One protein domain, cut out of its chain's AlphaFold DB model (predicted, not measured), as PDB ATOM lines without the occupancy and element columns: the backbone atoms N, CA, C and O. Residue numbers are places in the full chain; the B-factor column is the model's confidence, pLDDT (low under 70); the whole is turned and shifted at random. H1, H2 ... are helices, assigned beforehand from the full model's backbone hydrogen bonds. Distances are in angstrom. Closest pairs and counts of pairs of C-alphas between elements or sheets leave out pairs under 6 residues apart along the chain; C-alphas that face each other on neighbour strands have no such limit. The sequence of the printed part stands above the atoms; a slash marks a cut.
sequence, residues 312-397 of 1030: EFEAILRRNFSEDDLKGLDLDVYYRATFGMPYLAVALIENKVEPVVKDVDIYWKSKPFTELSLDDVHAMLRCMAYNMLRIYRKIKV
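AT A GLANCE: This is residues 312 to 397 of the 1030 residues of an uncharacterized protein of Archaeoglobales archaeon (UniProt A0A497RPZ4). The long helix H5 makes the longest axis, with H4 beside it and H1 on the far side of H4, so that H1, H4 and H5 stand in a loose row running the same general way, while the shorter H3 crosses next to H4 and H5. The tiny H2 lies at one end near H1, and a long link after H4 folds back to the start of H5, its residues 368 to 373 sticking out together with Leu 374. The printed part has 86 residues with five named helices, in the order H1, H2, H3, H4, H5, and no named strand; the class is all helix. It is compact, with a radius of gyration of the C-alphas of 13.3 A and spans of 39 by 30 by 18 A.

IN THESE COORDINATES: H1 covers residues 312 to 320, 12.5 A from first to last C-alpha, and begins with C-alpha 312 at (-48.287, 15.122, -6.354). H2 covers residues 323 to 326, 5.2 A, and H3 covers residues 331 to 337, 9.8 A. H4 covers residues 342 to 350, 12.1 A, with C-alpha 342 at (-41.270, 10.310, -2.780). H5 covers residues 374 to 395, 31.1 A, and ends with C-alpha 395 at (-32.184, -4.069, 7.104).

HOW THE PARTS SIT: H4 is the hub, touching H1, H3 and H5. It touches H5 at a shallow tilt of 24 degrees, the same way, with residues 384 to 391 of H5 alone; the closest C-alphas, of Leu 348 and Ile 391, are 6.6 A apart. H4 touches H1 at a steep tilt of 43 degrees, the same way, the closest C-alphas being those of Phe 313 and Pro 342, 6.1 A apart. H3 and H4 only just touch, with 3 pairs of C-alphas within 8 A, the closest those of Tyr 334 and Ala 345 at 6.1 A. H3 and H5 also only just touch, with 3 such pairs, through residues 383 to 387 of H5 alone; the C-alphas of Ala 337 and Cys 383 are closest, at 6.0 A. The helix packing is mostly crossed, one of 4 touching pairs being at a shallow tilt. H2 and H1 are close but not clearly touching, with the C-alphas of Arg 318 and Leu 326 closest at 7.5 A. H1 and H5 are apart. In H1, H3, H4 and H5 every O i to N i+4 pair is within hydrogen-bond range; H2 is too short for such a pair.

THE WHOLE: The two C-alphas farthest apart, of Thr 370 and Val 397, are 41.8 A apart. The printed part has no cut. The links H1 to H2, H2 to H3 and H3 to H4 are tight, and the link H4 to H5, residues 351 to 373, is long. Mean pLDDT of the printed part is 82.0, and residues 359 to 366 are under 70.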
ATOM      1  N   GLU A 312     -49.382  15.583  -5.492       85.62
ATOM      2  CA  GLU A 312     -48.287  15.122  -6.354       85.62
ATOM      3  C   GLU A 312     -47.603  13.891  -5.760       85.62
ATOM      4  O   GLU A 312     -47.358  12.912  -6.462       85.62
ATOM      5  N   PHE A 313     -47.338  13.923  -4.453       86.56
ATOM      6  CA  PHE A 313     -46.795  12.799  -3.701       86.56
ATOM      7  C   PHE A 313     -47.679  11.561  -3.840       86.56
ATOM      8  O   PHE A 313     -47.186  10.482  -4.169       86.56
ATOM      9  N   GLU A 314     -48.993  11.725  -3.638       89.56
ATOM     10  CA  GLU A 314     -49.960  10.638  -3.786       89.56
ATOM     11  C   GLU A 314     -49.909  10.035  -5.179       89.56
ATOM     12  O   GLU A 314     -49.819   8.819  -5.346       89.56
ATOM     13  N   ALA A 315     -49.972  10.902  -6.184       87.00
ATOM     14  CA  ALA A 315     -50.016  10.487  -7.564       87.00
ATOM     15  C   ALA A 315     -48.721   9.761  -7.958       87.00
ATOM     16  O   ALA A 315     -48.777   8.788  -8.711       87.00
ATOM     17  N   ILE A 316     -47.566  10.180  -7.428       85.81
ATOM     18  CA  ILE A 316     -46.299   9.471  -7.623       85.81
ATOM     19  C   ILE A 316     -46.376   8.085  -6.978       85.81
ATOM     20  O   ILE A 316     -46.079   7.099  -7.653       85.81
ATOM     21  N   LEU A 317     -46.817   7.957  -5.724       88.19
ATOM     22  CA  LEU A 317     -46.925   6.647  -5.068       88.19
ATOM     23  C   LEU A 317     -47.886   5.705  -5.807       88.19
ATOM     24  O   LEU A 317     -47.504   4.581  -6.125       88.19
ATOM     25  N   ARG A 318     -49.073   6.185  -6.194       89.44
ATOM     26  CA  ARG A 318     -50.065   5.414  -6.970       89.44
ATOM     27  C   ARG A 318     -49.577   4.978  -8.350       89.44
ATOM     28  O   ARG A 318     -50.122   4.041  -8.921       89.44
ATOM     29  N   ARG A 319     -48.564   5.639  -8.919       84.44
ATOM     30  CA  ARG A 319     -47.947   5.191 -10.178       84.44
ATOM     31  C   ARG A 319     -46.843   4.157  -9.976       84.44
ATOM     32  O   ARG A 319     -46.558   3.419 -10.921       84.44
ATOM     33  N   ASN A 320     -46.208   4.128  -8.805       82.88
ATOM     34  CA  ASN A 320     -45.103   3.214  -8.505       82.88
ATOM     35  C   ASN A 320     -45.558   1.912  -7.834       82.88
ATOM     36  O   ASN A 320     -44.863   0.911  -7.958       82.88
ATOM     37  N   PHE A 321     -46.727   1.909  -7.195       85.69
ATOM     38  CA  PHE A 321     -47.274   0.766  -6.468       85.69
ATOM     39  C   PHE A 321     -48.648   0.364  -7.004       85.69
ATOM     40  O   PHE A 321     -49.372   1.197  -7.552       85.69
ATOM     41  N   SER A 322     -49.014  -0.911  -6.856       87.50
ATOM     42  CA  SER A 322     -50.380  -1.359  -7.139       87.50
ATOM     43  C   SER A 322     -51.353  -0.867  -6.058       87.50
ATOM     44  O   SER A 322     -50.946  -0.519  -4.949       87.50
ATOM     45  N   GLU A 323     -52.658  -0.852  -6.352       88.06
ATOM     46  CA  GLU A 323     -53.670  -0.525  -5.332       88.06
ATOM     47  C   GLU A 323     -53.623  -1.499  -4.142       88.06
ATOM     48  O   GLU A 323     -53.908  -1.091  -3.020       88.06
ATOM     49  N   ASP A 324     -53.213  -2.755  -4.353       87.88
ATOM     50  CA  ASP A 324     -53.049  -3.732  -3.273       87.88
ATOM     51  C   ASP A 324     -51.841  -3.415  -2.377       87.88
ATOM     52  O   ASP A 324     -51.945  -3.552  -1.160       87.88
ATOM     53  N   ASP A 325     -50.732  -2.929  -2.947       85.88
ATOM     54  CA  ASP A 325     -49.543  -2.514  -2.183       85.88
ATOM     55  C   ASP A 325     -49.816  -1.275  -1.314       85.88
ATOM     56  O   ASP A 325     -49.257  -1.130  -0.227       85.88
ATOM     57  N   LEU A 326     -50.685  -0.372  -1.787       91.00
ATOM     58  CA  LEU A 326     -51.075   0.845  -1.065       91.00
ATOM     59  C   LEU A 326     -52.250   0.631  -0.106       91.00
ATOM     60  O   LEU A 326     -52.568   1.506   0.707       91.00
ATOM     61  N   LYS A 327     -52.919  -0.521  -0.184       91.31
ATOM     62  CA  LYS A 327     -54.123  -0.802   0.590       91.31
ATOM     63  C   LYS A 327     -53.820  -0.815   2.086       91.31
ATOM     64  O   LYS A 327     -53.039  -1.622   2.579       91.31
ATOM     65  N   GLY A 328     -54.515   0.044   2.826       88.38
ATOM     66  CA  GLY A 328     -54.360   0.160   4.279       88.38
ATOM     67  C   GLY A 328     -53.199   1.053   4.723       88.38
ATOM     68  O   GLY A 328     -53.003   1.207   5.927       88.38
ATOM     69  N   LEU A 329     -52.465   1.671   3.791       91.88
ATOM     70  CA  LEU A 329     -51.486   2.706   4.111       91.88
ATOM     71  C   LEU A 329     -52.169   4.071   4.244       91.88
ATOM     72  O   LEU A 329     -52.983   4.459   3.405       91.88
ATOM     73  N   ASP A 330     -51.796   4.830   5.273       91.81
ATOM     74  CA  ASP A 330     -52.181   6.237   5.404       91.81
ATOM     75  C   ASP A 330     -51.158   7.123   4.678       91.81
ATOM     76  O   ASP A 330     -50.107   7.481   5.219       91.81
ATOM     77  N   LEU A 331     -51.460   7.469   3.426       90.62
ATOM     78  CA  LEU A 331     -50.573   8.270   2.582       90.62
ATOM     79  C   LEU A 331     -50.301   9.678   3.152       90.62
ATOM     80  O   LEU A 331     -49.251  10.246   2.844       90.62
ATOM     81  N   ASP A 332     -51.158  10.220   4.030       88.00
ATOM     82  CA  ASP A 332     -50.896  11.491   4.725       88.00
ATOM     83  C   ASP A 332     -49.793  11.340   5.773       88.00
ATOM     84  O   ASP A 332     -49.012  12.266   6.013       88.00
ATOM     85  N   VAL A 333     -49.709  10.182   6.427       89.38
ATOM     86  CA  VAL A 333     -48.627   9.883   7.375       89.38
ATOM     87  C   VAL A 333     -47.308   9.721   6.622       89.38
ATOM     88  O   VAL A 333     -46.312  10.323   7.021       89.38
ATOM     89  N   TYR A 334     -47.299   8.993   5.500       90.38
ATOM     90  CA  TYR A 334     -46.101   8.853   4.660       90.38
ATOM     91  C   TYR A 334     -45.634  10.193   4.091       90.38
ATOM     92  O   TYR A 334     -44.438  10.483   4.108       90.38
ATOM     93  N   TYR A 335     -46.559  11.037   3.632       87.69
ATOM     94  CA  TYR A 335     -46.227  12.372   3.148       87.69
ATOM     95  C   TYR A 335     -45.515  13.202   4.216       87.69
ATOM     96  O   TYR A 335     -44.428  13.726   3.975       87.69
ATOM     97  N   ARG A 336     -46.093  13.264   5.421       85.12
ATOM     98  CA  ARG A 336     -45.537  14.042   6.533       85.12
ATOM     99  C   ARG A 336     -44.202  13.490   7.026       85.12
ATOM    100  O   ARG A 336     -43.266  14.255   7.224       85.12
ATOM    101  N   ALA A 337     -44.084  12.173   7.184       86.75
ATOM    102  CA  ALA A 337     -42.861  11.534   7.671       86.75
ATOM    103  C   ALA A 337     -41.675  11.682   6.713       86.75
ATOM    104  O   ALA A 337     -40.523  11.698   7.139       86.75
ATOM    105  N   THR A 338     -41.956  11.797   5.418       85.62
ATOM    106  CA  THR A 338     -40.925  11.931   4.385       85.62
ATOM    107  C   THR A 338     -40.731  13.360   3.913       85.62
ATOM    108  O   THR A 338     -39.939  13.587   3.006       85.62
ATOM    109  N   PHE A 339     -41.454  14.318   4.498       83.25
ATOM    110  CA  PHE A 339     -41.455  15.715   4.070       83.25
ATOM    111  C   PHE A 339     -41.748  15.875   2.563       83.25
ATOM    112  O   PHE A 339     -41.154  16.692   1.860       83.25
ATOM    113  N   GLY A 340     -42.633  15.024   2.035       82.38
ATOM    114  CA  GLY A 340     -42.938  14.968   0.609       82.38
ATOM    115  C   GLY A 340     -41.774  14.489  -0.264       82.38
ATOM    116  O   GLY A 340     -41.710  14.862  -1.431       82.38
ATOM    117  N   MET A 341     -40.833  13.694   0.253       84.56
ATOM    118  CA  MET A 341     -39.776  13.059  -0.545       84.56
ATOM    119  C   MET A 341     -40.244  11.687  -1.034       84.56
ATOM    120  O   MET A 341     -40.213  10.717  -0.269       84.56
ATOM    121  N   PRO A 342     -40.642  11.543  -2.314       85.12
ATOM    122  CA  PRO A 342     -41.270  10.310  -2.780       85.12
ATOM    123  C   PRO A 342     -40.323   9.114  -2.710       85.12
ATOM    124  O   PRO A 342     -40.759   7.996  -2.469       85.12
ATOM    125  N   TYR A 343     -39.020   9.346  -2.884       83.19
ATOM    126  CA  TYR A 343     -38.023   8.285  -2.830       83.19
ATOM    127  C   TYR A 343     -37.922   7.644  -1.439       83.19
ATOM    128  O   TYR A 343     -37.911   6.421  -1.327       83.19
ATOM    129  N   LEU A 344     -37.924   8.455  -0.376       84.88
ATOM    130  CA  LEU A 344     -37.921   7.944   0.995       84.88
ATOM    131  C   LEU A 344     -39.224   7.196   1.308       84.88
ATOM    132  O   LEU A 344     -39.199   6.178   1.991       84.88
ATOM    133  N   ALA A 345     -40.353   7.658   0.768       89.31
ATOM    134  CA  ALA A 345     -41.638   6.987   0.943       89.31
ATOM    135  C   ALA A 345     -41.684   5.630   0.240       89.31
ATOM    136  O   ALA A 345     -42.106   4.652   0.848       89.31
ATOM    137  N   VAL A 346     -41.187   5.551  -0.999       86.69
ATOM    138  CA  VAL A 346     -41.005   4.277  -1.709       86.69
ATOM    139  C   VAL A 346     -40.126   3.341  -0.886       86.69
ATOM    140  O   VAL A 346     -40.526   2.210  -0.638       86.69
ATOM    141  N   ALA A 347     -38.991   3.831  -0.378       83.12
ATOM    142  CA  ALA A 347     -38.095   3.019   0.436       83.12
ATOM    143  C   ALA A 347     -38.769   2.509   1.726       83.12
ATOM    144  O   ALA A 347     -38.586   1.348   2.082       83.12
ATOM    145  N   LEU A 348     -39.583   3.328   2.406       88.56
ATOM    146  CA  LEU A 348     -40.364   2.896   3.573       88.56
ATOM    147  C   LEU A 348     -41.389   1.807   3.214       88.56
ATOM    148  O   LEU A 348     -41.473   0.800   3.917       88.56
ATOM    149  N   ILE A 349     -42.133   1.984   2.117       89.38
ATOM    150  CA  ILE A 349     -43.172   1.043   1.666       89.38
ATOM    151  C   ILE A 349     -42.548  -0.295   1.254       89.38
ATOM    152  O   ILE A 349     -42.963  -1.343   1.750       89.38
ATOM    153  N   GLU A 350     -41.513  -0.274   0.411       83.31
ATOM    154  CA  GLU A 350     -40.833  -1.484  -0.075       83.31
ATOM    155  C   GLU A 350     -40.206  -2.292   1.063       83.31
ATOM    156  O   GLU A 350     -40.300  -3.520   1.085       83.31
ATOM    157  N   ASN A 351     -39.635  -1.607   2.057       81.44
ATOM    158  CA  ASN A 351     -39.038  -2.246   3.230       81.44
ATOM    159  C   ASN A 351     -40.057  -2.553   4.343       81.44
ATOM    160  O   ASN A 351     -39.681  -3.076   5.399       81.44
ATOM    161  N   LYS A 352     -41.348  -2.256   4.123       87.12
ATOM    162  CA  LYS A 352     -42.445  -2.447   5.088       87.12
ATOM    163  C   LYS A 352     -42.131  -1.819   6.449       87.12
ATOM    164  O   LYS A 352     -42.313  -2.440   7.500       87.12
ATOM    165  N   VAL A 353     -41.594  -0.602   6.424       88.56
ATOM    166  CA  VAL A 353     -41.254   0.190   7.607       88.56
ATOM    167  C   VAL A 353     -42.328   1.246   7.797       88.56
ATOM    168  O   VAL A 353     -42.506   2.117   6.952       88.56
ATOM    169  N   GLU A 354     -43.031   1.185   8.926       89.50
ATOM    170  CA  GLU A 354     -44.000   2.224   9.258       89.50
ATOM    171  C   GLU A 354     -43.293   3.580   9.439       89.50
ATOM    172  O   GLU A 354     -42.277   3.646  10.137       89.50
ATOM    173  N   PRO A 355     -43.808   4.667   8.850       90.12
ATOM    174  CA  PRO A 355     -43.249   6.004   9.023       90.12
ATOM    175  C   PRO A 355     -43.370   6.512  10.470       90.12
ATOM    176  O   PRO A 355     -44.361   6.250  11.149       90.12
ATOM    177  N   VAL A 356     -42.393   7.300  10.939       86.25
ATOM    178  CA  VAL A 356     -42.566   8.184  12.112       86.25
ATOM    179  C   VAL A 356     -42.747   9.605  11.628       86.25
ATOM    180  O   VAL A 356     -41.919  10.115  10.873       86.25
ATOM    181  N   VAL A 357     -43.783  10.266  12.132       81.88
ATOM    182  CA  VAL A 357     -43.940  11.706  11.963       81.88
ATOM    183  C   VAL A 357     -43.382  12.399  13.204       81.88
ATOM    184  O   VAL A 357     -43.885  12.194  14.307       81.88
ATOM    185  N   LYS A 358     -42.334  13.202  13.025       71.25
ATOM    186  CA  LYS A 358     -41.851  14.165  14.024       71.25
ATOM    187  C   LYS A 358     -42.102  15.585  13.507       71.25
ATOM    188  O   LYS A 358     -42.222  15.772  12.303       71.25
ATOM    189  N   ASP A 359     -42.231  16.554  14.413       63.56
ATOM    190  CA  ASP A 359     -42.381  17.984  14.086       63.56
ATOM    191  C   ASP A 359     -43.529  18.301  13.099       63.56
ATOM    192  O   ASP A 359     -43.379  19.044  12.131       63.56
ATOM    193  N   VAL A 360     -44.704  17.716  13.366       54.88
ATOM    194  CA  VAL A 360     -45.864  17.652  12.453       54.88
ATOM    195  C   VAL A 360     -46.500  19.014  12.141       54.88
ATOM    196  O   VAL A 360     -47.098  19.189  11.080       54.88
ATOM    197  N   ASP A 361     -46.380  19.974  13.060       54.62
ATOM    198  CA  ASP A 361     -47.196  21.193  13.053       54.62
ATOM    199  C   ASP A 361     -46.593  22.351  12.238       54.62
ATOM    200  O   ASP A 361     -47.277  23.340  11.976       54.62
ATOM    201  N   ILE A 362     -45.327  22.252  11.807       53.97
ATOM    202  CA  ILE A 362     -44.619  23.389  11.190       53.97
ATOM    203  C   ILE A 362     -44.889  23.481   9.674       53.97
ATOM    204  O   ILE A 362     -44.833  24.578   9.114       53.97
ATOM    205  N   TYR A 363     -45.254  22.382   8.997       55.00
ATOM    206  CA  TYR A 363     -45.411  22.372   7.536       55.00
ATOM    207  C   TYR A 363     -46.497  21.424   7.024       55.00
ATOM    208  O   TYR A 363     -46.321  20.212   6.949       55.00
ATOM    209  N   TRP A 364     -47.598  22.023   6.568       48.59
ATOM    210  CA  TRP A 364     -48.639  21.362   5.770       48.59
ATOM    211  C   TRP A 364     -48.767  21.957   4.356       48.59
ATOM    212  O   TRP A 364     -49.543  21.478   3.533       48.59
ATOM    213  N   LYS A 365     -48.029  23.032   4.052       57.66
ATOM    214  CA  LYS A 365     -48.093  23.734   2.765       57.66
ATOM    215  C   LYS A 365     -46.691  23.993   2.243       57.66
ATOM    216  O   LYS A 365     -45.824  24.398   3.016       57.66
ATOM    217  N   SER A 366     -46.497  23.798   0.943       60.06
ATOM    218  CA  SER A 366     -45.328  24.296   0.226       60.06
ATOM    219  C   SER A 366     -45.118  25.778   0.566       60.06
ATOM    220  O   SER A 366     -45.969  26.627   0.288       60.06
ATOM    221  N   LYS A 367     -44.009  26.098   1.240       72.81
ATOM    222  CA  LYS A 367     -43.590  27.495   1.373       72.81
ATOM    223  C   LYS A 367     -42.724  27.865   0.170       72.81
ATOM    224  O   LYS A 367     -41.958  27.019  -0.302       72.81
ATOM    225  N   PRO A 368     -42.830  29.109  -0.325       76.62
ATOM    226  CA  PRO A 368     -41.855  29.663  -1.251       76.62
ATOM    227  C   PRO A 368     -40.433  29.493  -0.709       76.62
ATOM    228  O   PRO A 368     -40.208  29.645   0.491       76.62
ATOM    229  N   PHE A 369     -39.452  29.253  -1.583       77.00
ATOM    230  CA  PHE A 369     -38.044  29.123  -1.177       77.00
ATOM    231  C   PHE A 369     -37.559  30.292  -0.304       77.00
ATOM    232  O   PHE A 369     -36.850  30.087   0.673       77.00
ATOM    233  N   THR A 370     -37.988  31.518  -0.607       77.62
ATOM    234  CA  THR A 370     -37.628  32.737   0.138       77.62
ATOM    235  C   THR A 370     -38.177  32.787   1.570       77.62
ATOM    236  O   THR A 370     -37.741  33.624   2.365       77.62
ATOM    237  N   GLU A 371     -39.127  31.914   1.900       83.19
ATOM    238  CA  GLU A 371     -39.735  31.776   3.221       83.19
ATOM    239  C   GLU A 371     -39.193  30.574   4.006       83.19
ATOM    240  O   GLU A 371     -39.516  30.449   5.189       83.19
ATOM    241  N   LEU A 372     -38.356  29.727   3.389       80.19
ATOM    242  CA  LEU A 372     -37.676  28.640   4.090       80.19
ATOM    243  C   LEU A 372     -36.704  29.208   5.125       80.19
ATOM    244  O   LEU A 372     -35.876  30.076   4.835       80.19
ATOM    245  N   SER A 373     -36.817  28.699   6.344       82.44
ATOM    246  CA  SER A 373     -35.898  28.972   7.441       82.44
ATOM    247  C   SER A 373     -34.909  27.817   7.631       82.44
ATOM    248  O   SER A 373     -35.110  26.713   7.124       82.44
ATOM    249  N   LEU A 374     -33.831  28.062   8.382       81.44
ATOM    250  CA  LEU A 374     -32.929  26.985   8.803       81.44
ATOM    251  C   LEU A 374     -33.648  25.964   9.689       81.44
ATOM    252  O   LEU A 374     -33.409  24.771   9.531       81.44
ATOM    253  N   ASP A 375     -34.580  26.408  10.535       80.69
ATOM    254  CA  ASP A 375     -35.391  25.519  11.372       80.69
ATOM    255  C   ASP A 375     -36.211  24.541  10.519       80.69
ATOM    256  O   ASP A 375     -36.341  23.368  10.866       80.69
ATOM    257  N   ASP A 376     -36.700  24.993   9.359       78.50
ATOM    258  CA  ASP A 376     -37.456  24.158   8.420       78.50
ATOM    259  C   ASP A 376     -36.573  23.062   7.812       78.50
ATOM    260  O   ASP A 376     -36.992  21.913   7.670       78.50
ATOM    261  N   VAL A 377     -35.326  23.406   7.478       78.38
ATOM    262  CA  VAL A 377     -34.342  22.451   6.964       78.38
ATOM    263  C   VAL A 377     -33.901  21.476   8.038       78.38
ATOM    264  O   VAL A 377     -33.845  20.280   7.766       78.38
ATOM    265  N   HIS A 378     -33.644  21.947   9.257       79.69
ATOM    266  CA  HIS A 378     -33.334  21.066  10.375       79.69
ATOM    267  C   HIS A 378     -34.492  20.099  10.645       79.69
ATOM    268  O   HIS A 378     -34.251  18.902  10.766       79.69
ATOM    269  N   ALA A 379     -35.745  20.564  10.645       79.44
ATOM    270  CA  ALA A 379     -36.913  19.696  10.795       79.44
ATOM    271  C   ALA A 379     -37.019  18.656   9.662       79.44
ATOM    272  O   ALA A 379     -37.229  17.471   9.924       79.44
ATOM    273  N   MET A 380     -36.807  19.069   8.407       80.12
ATOM    274  CA  MET A 380     -36.798  18.167   7.252       80.12
ATOM    275  C   MET A 380     -35.700  17.101   7.371       80.12
ATOM    276  O   MET A 380     -35.992  15.911   7.248       80.12
ATOM    277  N   LEU A 381     -34.457  17.503   7.658       79.62
ATOM    278  CA  LEU A 381     -33.328  16.584   7.824       79.62
ATOM    279  C   LEU A 381     -33.537  15.647   9.017       79.62
ATOM    280  O   LEU A 381     -33.216  14.466   8.908       79.62
ATOM    281  N   ARG A 382     -34.149  16.118  10.114       82.38
ATOM    282  CA  ARG A 382     -34.548  15.257  11.234       82.38
ATOM    283  C   ARG A 382     -35.532  14.182  10.789       82.38
ATOM    284  O   ARG A 382     -35.290  13.001  11.030       82.38
ATOM    285  N   CYS A 383     -36.622  14.559  10.121       81.31
ATOM    286  CA  CYS A 383     -37.623  13.609   9.628       81.31
ATOM    287  C   CYS A 383     -37.023  12.593   8.648       81.31
ATOM    288  O   CYS A 383     -37.295  11.393   8.764       81.31
ATOM    289  N   MET A 384     -36.172  13.057   7.727       83.56
ATOM    290  CA  MET A 384     -35.427  12.190   6.814       83.56
ATOM    291  C   MET A 384     -34.556  11.203   7.580       83.56
ATOM    292  O   MET A 384     -34.693   9.998   7.385       83.56
ATOM    293  N   ALA A 385     -33.700  11.700   8.472       86.81
ATOM    294  CA  ALA A 385     -32.744  10.884   9.198       86.81
ATOM    295  C   ALA A 385     -33.434   9.851  10.088       86.81
ATOM    296  O   ALA A 385     -33.052   8.687  10.057       86.81
ATOM    297  N   TYR A 386     -34.502  10.219  10.801       87.81
ATOM    298  CA  TYR A 386     -35.264   9.268  11.616       87.81
ATOM    299  C   TYR A 386     -35.837   8.119  10.785       87.81
ATOM    300  O   TYR A 386     -35.725   6.955  11.171       87.81
ATOM    301  N   ASN A 387     -36.450   8.421   9.641       88.75
ATOM    302  CA  ASN A 387     -37.064   7.394   8.803       88.75
ATOM    303  C   ASN A 387     -36.014   6.569   8.038       88.75
ATOM    304  O   ASN A 387     -36.143   5.347   7.965       88.75
ATOM    305  N   MET A 388     -34.932   7.190   7.559       88.19
ATOM    306  CA  MET A 388     -33.787   6.483   6.971       88.19
ATOM    307  C   MET A 388     -33.104   5.565   7.990       88.19
ATOM    308  O   MET A 388     -32.809   4.417   7.672       88.19
ATOM    309  N   LEU A 389     -32.935   6.011   9.238       88.38
ATOM    310  CA  LEU A 389     -32.376   5.198  10.316       88.38
ATOM    311  C   LEU A 389     -33.279   4.005  10.654       88.38
ATOM    312  O   LEU A 389     -32.784   2.924  10.961       88.38
ATOM    313  N   ARG A 390     -34.608   4.151  10.557       88.19
ATOM    314  CA  ARG A 390     -35.533   3.013  10.700       88.19
ATOM    315  C   ARG A 390     -35.396   2.005   9.561       88.19
ATOM    316  O   ARG A 390     -35.419   0.808   9.841       88.19
ATOM    317  N   ILE A 391     -35.234   2.463   8.317       86.38
ATOM    318  CA  ILE A 391     -34.940   1.583   7.173       86.38
ATOM    319  C   ILE A 391     -33.619   0.854   7.418       86.38
ATOM    320  O   ILE A 391     -33.581  -0.374   7.367       86.38
ATOM    321  N   TYR A 392     -32.569   1.586   7.788       85.88
ATOM    322  CA  TYR A 392     -31.275   1.012   8.141       85.88
ATOM    323  C   TYR A 392     -31.410  -0.054   9.237       85.88
ATOM    324  O   TYR A 392     -31.024  -1.198   9.018       85.88
ATOM    325  N   ARG A 393     -32.053   0.259  10.371       85.56
ATOM    326  CA  ARG A 393     -32.286  -0.685  11.483       85.56
ATOM    327  C   ARG A 393     -33.095  -1.914  11.055       85.56
ATOM    328  O   ARG A 393     -32.827  -3.013  11.529       85.56
ATOM    329  N   LYS A 394     -34.065  -1.756  10.145       83.06
ATOM    330  CA  LYS A 394     -34.857  -2.870   9.597       83.06
ATOM    331  C   LYS A 394     -34.011  -3.825   8.754       83.06
ATOM    332  O   LYS A 394     -34.238  -5.033   8.803       83.06
ATOM    333  N   ILE A 395     -33.058  -3.295   7.996       77.81
ATOM    334  CA  ILE A 395     -32.184  -4.069   7.104       77.81
ATOM    335  C   ILE A 395     -31.037  -4.702   7.893       77.81
ATOM    336  O   ILE A 395     -30.764  -5.895   7.765       77.81
ATOM    337  N   LYS A 396     -30.447  -3.928   8.803       76.00
ATOM    338  CA  LYS A 396     -29.358  -4.302   9.711       76.00
ATOM    339  C   LYS A 396     -29.768  -5.302  10.802       76.00
ATOM    340  O   LYS A 396     -28.944  -5.665  11.636       76.00
ATOM    341  N   VAL A 397     -31.000  -5.829  10.780       72.56
ATOM    342  CA  VAL A 397     -31.400  -6.992  11.604       72.56
ATOM    343  C   VAL A 397     -30.374  -8.129  11.485       72.56
ATOM    344  O   VAL A 397     -30.176  -8.879  12.437       72.56
TER     345      VAL A 397